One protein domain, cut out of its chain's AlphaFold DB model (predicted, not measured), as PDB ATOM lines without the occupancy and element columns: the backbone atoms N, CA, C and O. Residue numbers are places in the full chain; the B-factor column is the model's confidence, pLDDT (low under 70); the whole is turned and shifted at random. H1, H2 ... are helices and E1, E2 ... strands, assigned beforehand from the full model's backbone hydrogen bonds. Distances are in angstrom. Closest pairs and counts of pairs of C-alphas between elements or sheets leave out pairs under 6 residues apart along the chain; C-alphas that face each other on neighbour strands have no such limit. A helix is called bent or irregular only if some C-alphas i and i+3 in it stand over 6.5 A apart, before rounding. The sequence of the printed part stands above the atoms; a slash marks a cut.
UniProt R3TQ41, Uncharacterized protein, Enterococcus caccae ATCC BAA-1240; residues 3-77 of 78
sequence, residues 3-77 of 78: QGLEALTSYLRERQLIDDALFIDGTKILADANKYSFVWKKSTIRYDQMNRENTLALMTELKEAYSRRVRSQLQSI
ATOM      1  N   GLN A   3      38.395 -47.411 -25.095       61.19
ATOM      2  CA  GLN A   3      38.698 -48.645 -24.342       61.19
ATOM      3  C   GLN A   3      39.962 -48.582 -23.466       61.19
ATOM      4  O   GLN A   3      39.988 -49.162 -22.386       61.19
ATOM      5  N   GLY A   4      41.010 -47.870 -23.895       68.62
ATOM      6  CA  GLY A   4      42.251 -47.776 -23.114       68.62
ATOM      7  C   GLY A   4      42.097 -46.951 -21.832       68.62
ATOM      8  O   GLY A   4      42.697 -47.272 -20.809       68.62
ATOM      9  N   LEU A   5      41.261 -45.909 -21.873       71.75
ATOM     10  CA  LEU A   5      41.019 -45.047 -20.719       71.75
ATOM     11  C   LEU A   5      40.147 -45.750 -19.671       71.75
ATOM     12  O   LEU A   5      40.421 -45.628 -18.479       71.75
ATOM     13  N   GLU A   6      39.149 -46.529 -20.098       77.62
ATOM     14  CA  GLU A   6      38.341 -47.362 -19.195       77.62
ATOM     15  C   GLU A   6      39.184 -48.413 -18.470       77.62
ATOM     16  O   GLU A   6      39.061 -48.567 -17.253       77.62
ATOM     17  N   ALA A   7      40.079 -49.093 -19.195       80.25
ATOM     18  CA  ALA A   7      40.964 -50.097 -18.611       80.25
ATOM     19  C   ALA A   7      41.894 -49.487 -17.548       80.25
ATOM     20  O   ALA A   7      42.020 -50.024 -16.447       80.25
ATOM     21  N   LEU A   8      42.493 -48.327 -17.841       76.75
ATOM     22  CA  LEU A   8      43.343 -47.611 -16.888       76.75
ATOM     23  C   LEU A   8      42.554 -47.133 -15.661       76.75
ATOM     24  O   LEU A   8      43.008 -47.299 -14.532       76.75
ATOM     25  N   THR A   9      41.367 -46.564 -15.872       75.69
ATOM     26  CA  THR A   9      40.514 -46.074 -14.777       75.69
ATOM     27  C   THR A   9      40.116 -47.219 -13.842       75.69
ATOM     28  O   THR A   9      40.155 -47.063 -12.622       75.69
ATOM     29  N   SER A  10      39.794 -48.387 -14.403       82.38
ATOM     30  CA  SER A  10      39.451 -49.589 -13.635       82.38
ATOM     31  C   SER A  10      40.636 -50.085 -12.802       82.38
ATOM     32  O   SER A  10      40.498 -50.273 -11.595       82.38
ATOM     33  N   TYR A  11      41.825 -50.176 -13.406       84.25
ATOM     34  CA  TYR A  11      43.056 -50.565 -12.710       84.25
ATOM     35  C   TYR A  11      43.379 -49.653 -11.515       84.25
ATOM     36  O   TYR A  11      43.760 -50.121 -10.442       84.25
ATOM     37  N   LEU A  12      43.228 -48.337 -11.681       81.50
ATOM     38  CA  LEU A  12      43.522 -47.375 -10.616       81.50
ATOM     39  C   LEU A  12      42.535 -47.486  -9.443       81.50
ATOM     40  O   LEU A  12      42.961 -47.349  -8.295       81.50
ATOM     41  N   ARG A  13      41.253 -47.788  -9.707       79.88
ATOM     42  CA  ARG A  13      40.261 -48.074  -8.655       79.88
ATOM     43  C   ARG A  13      40.577 -49.361  -7.902       79.88
ATOM     44  O   ARG A  13      40.574 -49.359  -6.677       79.88
ATOM     45  N   GLU A  14      40.903 -50.440  -8.612       84.31
ATOM     46  CA  GLU A  14      41.271 -51.726  -7.993       84.31
ATOM     47  C   GLU A  14      42.467 -51.592  -7.042       84.31
ATOM     48  O   GLU A  14      42.562 -52.292  -6.035       84.31
ATOM     49  N   ARG A  15      43.378 -50.664  -7.345       86.00
ATOM     50  CA  ARG A  15      44.554 -50.356  -6.528       86.00
ATOM     51  C   ARG A  15      44.312 -49.287  -5.458       86.00
ATOM     52  O   ARG A  15      45.271 -48.930  -4.783       86.00
ATOM     53  N   GLN A  16      43.081 -48.790  -5.309       77.12
ATOM     54  CA  GLN A  16      42.708 -47.733  -4.353       77.12
ATOM     55  C   GLN A  16      43.528 -46.443  -4.538       77.12
ATOM     56  O   GLN A  16      43.821 -45.724  -3.588       77.12
ATOM     57  N   LEU A  17      43.939 -46.157  -5.778       72.19
ATOM     58  CA  LEU A  17      44.740 -44.976  -6.118       72.19
ATOM     59  C   LEU A  17      43.872 -43.766  -6.485       72.19
ATOM     60  O   LEU A  17      44.369 -42.640  -6.498       72.19
ATOM     61  N   ILE A  18      42.598 -43.995  -6.812       69.56
ATOM     62  CA  ILE A  18      41.592 -42.974  -7.115       69.56
ATOM     63  C   ILE A  18      40.248 -43.384  -6.498       69.56
ATOM     64  O   ILE A  18      39.957 -44.577  -6.423       69.56
ATOM     65  N   ASP A  19      39.429 -42.402  -6.124       67.62
ATOM     66  CA  ASP A  19      38.083 -42.589  -5.567       67.62
ATOM     67  C   ASP A  19      37.046 -41.755  -6.329       67.62
ATOM     68  O   ASP A  19      37.383 -40.750  -6.962       67.62
ATOM     69  N   ASP A  20      35.771 -42.152  -6.247       65.56
ATOM     70  CA  ASP A  20      34.679 -41.480  -6.968       65.56
ATOM     71  C   ASP A  20      34.267 -40.135  -6.321       65.56
ATOM     72  O   ASP A  20      33.785 -39.239  -7.021       65.56
ATOM     73  N   ALA A  21      34.456 -39.961  -5.003       63.84
ATOM     74  CA  ALA A  21      34.318 -38.685  -4.285       63.84
ATOM     75  C   ALA A  21      34.861 -38.778  -2.848       63.84
ATOM     76  O   ALA A  21      34.595 -39.751  -2.147       63.84
ATOM     77  N   LEU A  22      35.540 -37.727  -2.376       64.12
ATOM     78  CA  LEU A  22      35.930 -37.581  -0.970       64.12
ATOM     79  C   LEU A  22      34.811 -36.845  -0.214       64.12
ATOM     80  O   LEU A  22      34.375 -35.774  -0.640       64.12
ATOM     81  N   PHE A  23      34.349 -37.391   0.909       62.31
ATOM     82  CA  PHE A  23      33.391 -36.721   1.793       62.31
ATOM     83  C   PHE A  23      34.065 -36.385   3.119       62.31
ATOM     84  O   PHE A  23      34.635 -37.263   3.761       62.31
ATOM     85  N   ILE A  24      33.983 -35.119   3.530       68.06
ATOM     86  CA  ILE A  24      34.430 -34.653   4.847       68.06
ATOM     87  C   ILE A  24      33.240 -33.944   5.488       68.06
ATOM     88  O   ILE A  24      32.663 -33.045   4.878       68.06
ATOM     89  N   ASP A  25      32.828 -34.390   6.674       70.88
ATOM     90  CA  ASP A  25      31.730 -33.806   7.461       70.88
ATOM     91  C   ASP A  25      30.413 -33.625   6.681       70.88
ATOM     92  O   ASP A  25      29.756 -32.587   6.738       70.88
ATOM     93  N   GLY A  26      30.037 -34.625   5.876       69.81
ATOM     94  CA  GLY A  26      28.828 -34.577   5.041       69.81
ATOM     95  C   GLY A  26      28.928 -33.644   3.825       69.81
ATOM     96  O   GLY A  26      28.021 -33.617   2.995       69.81
ATOM     97  N   THR A  27      30.047 -32.933   3.664       64.44
ATOM     98  CA  THR A  27      30.337 -32.112   2.490       64.44
ATOM     99  C   THR A  27      31.025 -32.960   1.431       64.44
ATOM    100  O   THR A  27      32.099 -33.525   1.652       64.44
ATOM    101  N   LYS A  28      30.411 -33.034   0.245       69.75
ATOM    102  CA  LYS A  28      31.029 -33.654  -0.927       69.75
ATOM    103  C   LYS A  28      32.164 -32.758  -1.414       69.75
ATOM    104  O   LYS A  28      31.914 -31.741  -2.062       69.75
ATOM    105  N   ILE A  29      33.405 -33.145  -1.139       64.69
ATOM    106  CA  ILE A  29      34.569 -32.545  -1.781       64.69
ATOM    107  C   ILE A  29      34.630 -33.135  -3.186       64.69
ATOM    108  O   ILE A  29      35.192 -34.201  -3.443       64.69
ATOM    109  N   LEU A  30      33.991 -32.437  -4.118       60.16
ATOM    110  CA  LEU A  30      34.272 -32.633  -5.527       60.16
ATOM    111  C   LEU A  30      35.691 -32.108  -5.746       60.16
ATOM    112  O   LEU A  30      35.929 -30.908  -5.612       60.16
ATOM    113  N   ALA A  31      36.637 -32.989  -6.083       56.16
ATOM    114  CA  ALA A  31      37.816 -32.534  -6.806       56.16
ATOM    115  C   ALA A  31      37.263 -31.752  -7.997       56.16
ATOM    116  O   ALA A  31      36.471 -32.311  -8.750       56.16
ATOM    117  N   ASP A  32      37.550 -30.455  -8.088       52.12
ATOM    118  CA  ASP A  32      37.007 -29.583  -9.127       52.12
ATOM    119  C   ASP A  32      37.320 -30.182 -10.508       52.12
ATOM    120  O   ASP A  32      38.394 -29.986 -11.083       52.12
ATOM    121  N   ALA A  33      36.384 -30.982 -11.021       53.47
ATOM    122  CA  ALA A  33      36.590 -31.780 -12.214       53.47
ATOM    123  C   ALA A  33      36.744 -30.869 -13.437       53.47
ATOM    124  O   ALA A  33      37.381 -31.258 -14.412       53.47
ATOM    125  N   ASN A  34      36.259 -29.625 -13.371       52.44
ATOM    126  CA  ASN A  34      36.407 -28.631 -14.429       52.44
ATOM    127  C   ASN A  34      37.780 -27.942 -14.391       52.44
ATOM    128  O   ASN A  34      38.380 -27.718 -15.446       52.44
ATOM    129  N   LYS A  35      38.336 -27.679 -13.204       48.31
ATOM    130  CA  LYS A  35      39.676 -27.085 -13.044       48.31
ATOM    131  C   LYS A  35      40.797 -28.030 -13.448       48.31
ATOM    132  O   LYS A  35      41.785 -27.580 -14.026       48.31
ATOM    133  N   TYR A  36      40.636 -29.334 -13.226       50.62
ATOM    134  CA  TYR A  36      41.650 -30.317 -13.617       50.62
ATOM    135  C   TYR A  36      41.457 -30.882 -15.027       50.62
ATOM    136  O   TYR A  36      42.455 -31.252 -15.633       50.62
ATOM    137  N   SER A  37      40.256 -30.859 -15.620       55.62
ATOM    138  CA  SER A  37      40.051 -31.320 -17.010       55.62
ATOM    139  C   SER A  37      40.886 -30.540 -18.033       55.62
ATOM    140  O   SER A  37      41.495 -31.133 -18.924       55.62
ATOM    141  N   PHE A  38      40.978 -29.212 -17.894       57.16
ATOM    142  CA  PHE A  38      41.817 -28.382 -18.770       57.16
ATOM    143  C   PHE A  38      43.313 -28.588 -18.518       57.16
ATOM    144  O   PHE A  38      44.104 -28.622 -19.463       57.16
ATOM    145  N   VAL A  39      43.701 -28.759 -17.252       60.69
ATOM    146  CA  VAL A  39      45.095 -29.005 -16.858       60.69
ATOM    147  C   VAL A  39      45.554 -30.380 -17.341       60.69
ATOM    148  O   VAL A  39      46.625 -30.490 -17.933       60.69
ATOM    149  N   TRP A  40      44.730 -31.414 -17.171       65.00
ATOM    150  CA  TRP A  40      44.984 -32.761 -17.670       65.00
ATOM    151  C   TRP A  40      44.994 -32.788 -19.184       65.00
ATOM    152  O   TRP A  40      45.973 -33.258 -19.735       65.00
ATOM    153  N   LYS A  41      44.019 -32.189 -19.879       77.25
ATOM    154  CA  LYS A  41      44.053 -32.119 -21.348       77.25
ATOM    155  C   LYS A  41      45.341 -31.467 -21.857       77.25
ATOM    156  O   LYS A  41      45.967 -31.999 -22.771       77.25
ATOM    157  N   LYS A  42      45.774 -30.351 -21.257       80.38
ATOM    158  CA  LYS A  42      47.025 -29.670 -21.632       80.38
ATOM    159  C   LYS A  42      48.255 -30.543 -21.369       80.38
ATOM    160  O   LYS A  42      49.115 -30.641 -22.238       80.38
ATOM    161  N   SER A  43      48.340 -31.173 -20.199       79.38
ATOM    162  CA  SER A  43      49.450 -32.065 -19.846       79.38
ATOM    163  C   SER A  43      49.464 -33.328 -20.707       79.38
ATOM    164  O   SER A  43      50.510 -33.691 -21.230       79.38
ATOM    165  N   THR A  44      48.311 -33.954 -20.933       84.69
ATOM    166  CA  THR A  44      48.159 -35.110 -21.817       84.69
ATOM    167  C   THR A  44      48.625 -34.763 -23.221       84.69
ATOM    168  O   THR A  44      49.474 -35.472 -23.733       84.69
ATOM    169  N   ILE A  45      48.188 -33.643 -23.810       88.12
ATOM    170  CA  ILE A  45      48.671 -33.207 -25.133       88.12
ATOM    171  C   ILE A  45      50.182 -32.953 -25.119       88.12
ATOM    172  O   ILE A  45      50.887 -33.403 -26.017       88.12
ATOM    173  N   ARG A  46      50.697 -32.251 -24.099       91.94
ATOM    174  CA  ARG A  46      52.122 -31.904 -23.994       91.94
ATOM    175  C   ARG A  46      53.026 -33.135 -23.930       91.94
ATOM    176  O   ARG A  46      54.117 -33.100 -24.488       91.94
ATOM    177  N   TYR A  47      52.604 -34.180 -23.222       91.62
ATOM    178  CA  TYR A  47      53.429 -35.360 -22.957       91.62
ATOM    179  C   TYR A  47      53.041 -36.592 -23.788       91.62
ATOM    180  O   TYR A  47      53.716 -37.609 -23.682       91.62
ATOM    181  N   ASP A  48      51.999 -36.526 -24.626       91.75
ATOM    182  CA  ASP A  48      51.482 -37.665 -25.404       91.75
ATOM    183  C   ASP A  48      52.568 -38.332 -26.256       91.75
ATOM    184  O   ASP A  48      52.767 -39.542 -26.165       91.75
ATOM    185  N   GLN A  49      53.319 -37.546 -27.033       93.44
ATOM    186  CA  GLN A  49      54.371 -38.079 -27.899       93.44
ATOM    187  C   GLN A  49      55.489 -38.757 -27.093       93.44
ATOM    188  O   GLN A  49      55.783 -39.927 -27.328       93.44
ATOM    189  N   MET A  50      56.047 -38.060 -26.098       96.56
ATOM    190  CA  MET A  50      57.093 -38.600 -25.220       96.56
ATOM    191  C   MET A  50      56.631 -39.892 -24.532       96.56
ATOM    192  O   MET A  50      57.364 -40.876 -24.470       96.56
ATOM    193  N   ASN A  51      55.391 -39.921 -24.038       94.38
ATOM    194  CA  ASN A  51      54.839 -41.097 -23.378       94.38
ATOM    195  C   ASN A  51      54.651 -42.266 -24.352       94.38
ATOM    196  O   ASN A  51      54.898 -43.409 -23.968       94.38
ATOM    197  N   ARG A  52      54.249 -42.014 -25.606       94.81
ATOM    198  CA  ARG A  52      54.157 -43.059 -26.640       94.81
ATOM    199  C   ARG A  52      55.522 -43.635 -26.990       94.81
ATOM    200  O   ARG A  52      55.652 -44.854 -27.052       94.81
ATOM    201  N   GLU A  53      56.524 -42.783 -27.172       97.25
ATOM    202  CA  GLU A  53      57.901 -43.203 -27.450       97.25
ATOM    203  C   GLU A  53      58.456 -44.047 -26.295       97.25
ATOM    204  O   GLU A  53      58.918 -45.166 -26.518       97.25
ATOM    205  N   ASN A  54      58.292 -43.585 -25.052       96.00
ATOM    206  CA  ASN A  54      58.697 -44.334 -23.860       96.00
ATOM    207  C   ASN A  54      57.952 -45.669 -23.731       96.00
ATOM    208  O   ASN A  54      58.549 -46.682 -23.375       96.00
ATOM    209  N   THR A  55      56.654 -45.695 -24.050       95.25
ATOM    210  CA  THR A  55      55.861 -46.932 -24.040       95.25
ATOM    211  C   THR A  55      56.394 -47.927 -25.068       95.25
ATOM    212  O   THR A  55      56.561 -49.102 -24.754       95.25
ATOM    213  N   LEU A  56      56.697 -47.479 -26.290       95.94
ATOM    214  CA  LEU A  56      57.260 -48.335 -27.336       95.94
ATOM    215  C   LEU A  56      58.648 -48.866 -26.961       95.94
ATOM    216  O   LEU A  56      58.914 -50.056 -27.152       95.94
ATOM    217  N   ALA A  57      59.505 -48.013 -26.395       96.50
ATOM    218  CA  ALA A  57      60.824 -48.404 -25.913       96.50
ATOM    219  C   ALA A  57      60.716 -49.490 -24.831       96.50
ATOM    220  O   ALA A  57      61.297 -50.564 -24.979       96.50
ATOM    221  N   LEU A  58      59.876 -49.268 -23.815       96.81
ATOM    222  CA  LEU A  58      59.650 -50.228 -22.735       96.81
ATOM    223  C   LEU A  58      59.089 -51.562 -23.251       96.81
ATOM    224  O   LEU A  58      59.534 -52.633 -22.843       96.81
ATOM    225  N   MET A  59      58.127 -51.522 -24.178       96.12
ATOM    226  CA  MET A  59      57.559 -52.738 -24.775       96.12
ATOM    227  C   MET A  59      58.593 -53.523 -25.585       96.12
ATOM    228  O   MET A  59      58.545 -54.754 -25.625       96.12
ATOM    229  N   THR A  60      59.527 -52.827 -26.229       96.50
ATOM    230  CA  THR A  60      60.632 -53.451 -26.965       96.50
ATOM    231  C   THR A  60      61.607 -54.112 -25.998       96.50
ATOM    232  O   THR A  60      61.897 -55.300 -26.144       96.50
ATOM    233  N   GLU A  61      62.012 -53.401 -24.946       97.38
ATOM    234  CA  GLU A  61      62.893 -53.930 -23.903       97.38
ATOM    235  C   GLU A  61      62.298 -55.178 -23.231       97.38
ATOM    236  O   GLU A  61      62.982 -56.192 -23.068       97.38
ATOM    237  N   LEU A  62      60.997 -55.154 -22.917       97.31
ATOM    238  CA  LEU A  62      60.282 -56.302 -22.353       97.31
ATOM    239  C   LEU A  62      60.304 -57.517 -23.291       97.31
ATOM    240  O   LEU A  62      60.571 -58.638 -22.846       97.31
ATOM    241  N   LYS A  63      60.061 -57.318 -24.593       96.62
ATOM    242  CA  LYS A  63      60.115 -58.397 -25.596       96.62
ATOM    243  C   LYS A  63      61.515 -58.994 -25.714       96.62
ATOM    244  O   LYS A  63      61.661 -60.218 -25.801       96.62
ATOM    245  N   GLU A  64      62.543 -58.155 -25.700       97.00
ATOM    246  CA  GLU A  64      63.934 -58.598 -25.755       97.00
ATOM    247  C   GLU A  64      64.340 -59.360 -24.494       97.00
ATOM    248  O   GLU A  64      64.943 -60.429 -24.586       97.00
ATOM    249  N   ALA A  65      63.981 -58.854 -23.311       96.25
ATOM    250  CA  ALA A  65      64.224 -59.520 -22.036       96.25
ATOM    251  C   ALA A  65      63.556 -60.902 -21.982       96.25
ATOM    252  O   ALA A  65      64.207 -61.887 -21.629       96.25
ATOM    253  N   TYR A  66      62.297 -61.000 -22.415       96.06
ATOM    254  CA  TYR A  66      61.594 -62.277 -22.515       96.06
ATOM    255  C   TYR A  66      62.308 -63.241 -23.473       96.06
ATOM    256  O   TYR A  66      62.589 -64.385 -23.117       96.06
ATOM    257  N   SER A  67      62.688 -62.761 -24.659       95.00
ATOM    258  CA  SER A  67      63.394 -63.564 -25.667       95.00
ATOM    259  C   SER A  67      64.777 -64.027 -25.198       95.00
ATOM    260  O   SER A  67      65.222 -65.121 -25.551       95.00
ATOM    261  N   ARG A  68      65.478 -63.206 -24.405       95.25
ATOM    262  CA  ARG A  68      66.741 -63.579 -23.750       95.25
ATOM    263  C   ARG A  68      66.518 -64.676 -22.716       95.25
ATOM    264  O   ARG A  68      67.231 -65.671 -22.755       95.25
ATOM    265  N   ARG A  69      65.500 -64.536 -21.860       94.38
ATOM    266  CA  ARG A  69      65.157 -65.535 -20.838       94.38
ATOM    267  C   ARG A  69      64.797 -66.888 -21.447       94.38
ATOM    268  O   ARG A  69      65.268 -67.917 -20.977       94.38
ATOM    269  N   VAL A  70      63.986 -66.893 -22.502       93.38
ATOM    270  CA  VAL A  70      63.621 -68.136 -23.201       93.38
ATOM    271  C   VAL A  70      64.861 -68.793 -23.817       93.38
ATOM    272  O   VAL A  70      65.063 -69.992 -23.642       93.38
ATOM    273  N   ARG A  71      65.741 -68.019 -24.472       92.94
ATOM    274  CA  ARG A  71      67.008 -68.549 -25.009       92.94
ATOM    275  C   ARG A  71      67.919 -69.120 -23.926       92.94
ATOM    276  O   ARG A  71      68.460 -70.201 -24.127       92.94
ATOM    277  N   SER A  72      68.069 -68.435 -22.793       89.56
ATOM    278  CA  SER A  72      68.923 -68.916 -21.703       89.56
ATOM    279  C   SER A  72      68.394 -70.214 -21.086       89.56
ATOM    280  O   SER A  72      69.184 -71.089 -20.759       89.56
ATOM    281  N   GLN A  73      67.068 -70.370 -20.969       89.44
ATOM    282  CA  GLN A  73      66.453 -71.612 -20.483       89.44
ATOM    283  C   GLN A  73      66.687 -72.793 -21.430       89.44
ATOM    284  O   GLN A  73      66.948 -73.900 -20.970       89.44
ATOM    285  N   LEU A  74      66.629 -72.571 -22.746       80.06
ATOM    286  CA  LEU A  74      66.916 -73.619 -23.730       80.06
ATOM    287  C   LEU A  74      68.386 -74.059 -23.688       80.06
ATOM    288  O   LEU A  74      68.670 -75.247 -23.790       80.06
ATOM    289  N   GLN A  75      69.312 -73.118 -23.489       78.12
ATOM    290  CA  GLN A  75      70.746 -73.408 -23.388       78.12
ATOM    291  C   GLN A  75      71.139 -74.136 -22.096       78.12
ATOM    292  O   GLN A  75      72.173 -74.783 -22.083       78.12
ATOM    293  N   SER A  76      70.347 -74.045 -21.023       76.56
ATOM    294  CA  SER A  76      70.621 -74.757 -19.762       76.56
ATOM    295  C   SER A  76      70.096 -76.197 -19.719       76.56
ATOM    296  O   SER A  76      70.312 -76.882 -18.724       76.56
ATOM    297  N   ILE A  77      69.338 -76.627 -20.734       68.00
ATOM    298  CA  ILE A  77      68.722 -77.966 -20.800       68.00
ATOM    299  C   ILE A  77      69.551 -78.931 -21.672       68.00
ATOM    300  O   ILE A  77      69.397 -80.143 -21.534       68.00
TER     301      ILE A  77
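What this domain is: This is residues 3 to 77 of the 78 residues of an uncharacterized protein of Enterococcus caccae ATCC BAA-1240 (UniProt R3TQ41). A long helix, H2, is bent into a wide V, with a small hairpin of two short strands, E1 and E2, beyond the free end of its shorter arm, H2a; from the hairpin the chain folds back to the short helix H1, which lies in the mouth of the V but apart from both arms. It is an open frame with few contacts. The printed part has 75 residues, with named elements in the order H1, E1, E2, H2; the sheet is E1 - E2, antiparallel, and the class is mostly helix. The whole is extended, with a radius of gyration of the C-alphas of 20.0 A and spans of 64 by 29 by 19 A.

How they stand to each other: E1, residues 22 to 24, and E2, residues 27 to 29, form a hairpin, antiparallel at 144 degrees between their directions. C-alphas 23 and 28 face each other at 4.7 A; N 29 and O 22, at 2.8 A, and N 27 and O 24, at 2.9 A, are within hydrogen-bond range. A tight link of 3 residues leads from E2 to H2, residues 33 to 75, assigned as one helix by its hydrogen bonds but bent: C-alphas 46 and 49 are 7.6 A apart. Its arms, H2a, residues 33 to 46, and H2b, residues 49 to 75, stand at a steep tilt of 66 degrees. H1, residues 3 to 14, is apart from H2a, H2b and E2. Every O i to N i+4 pair is within hydrogen-bond range in H1 and H2b; in H2a 8 of 10 are.

Where its parts are: H1 begins at C-alpha 3 (38.698, -48.645, -24.342) and is 16.8 A long. E1 measures 6.7 A and E2 6.0 A. H2a is 19.5 A long; H2b, 39.2 A, ends at C-alpha 75 (70.746, -73.408, -23.388).

The domain as a whole: The two C-alphas farthest apart, of Gly 26 and Ile 77, are 64.4 A apart. The printed part has no cut and no long link. Mean pLDDT of the printed part is 79.2; residues 3 to 4, 18 to 24, 26 to 40 and 77 are under 70.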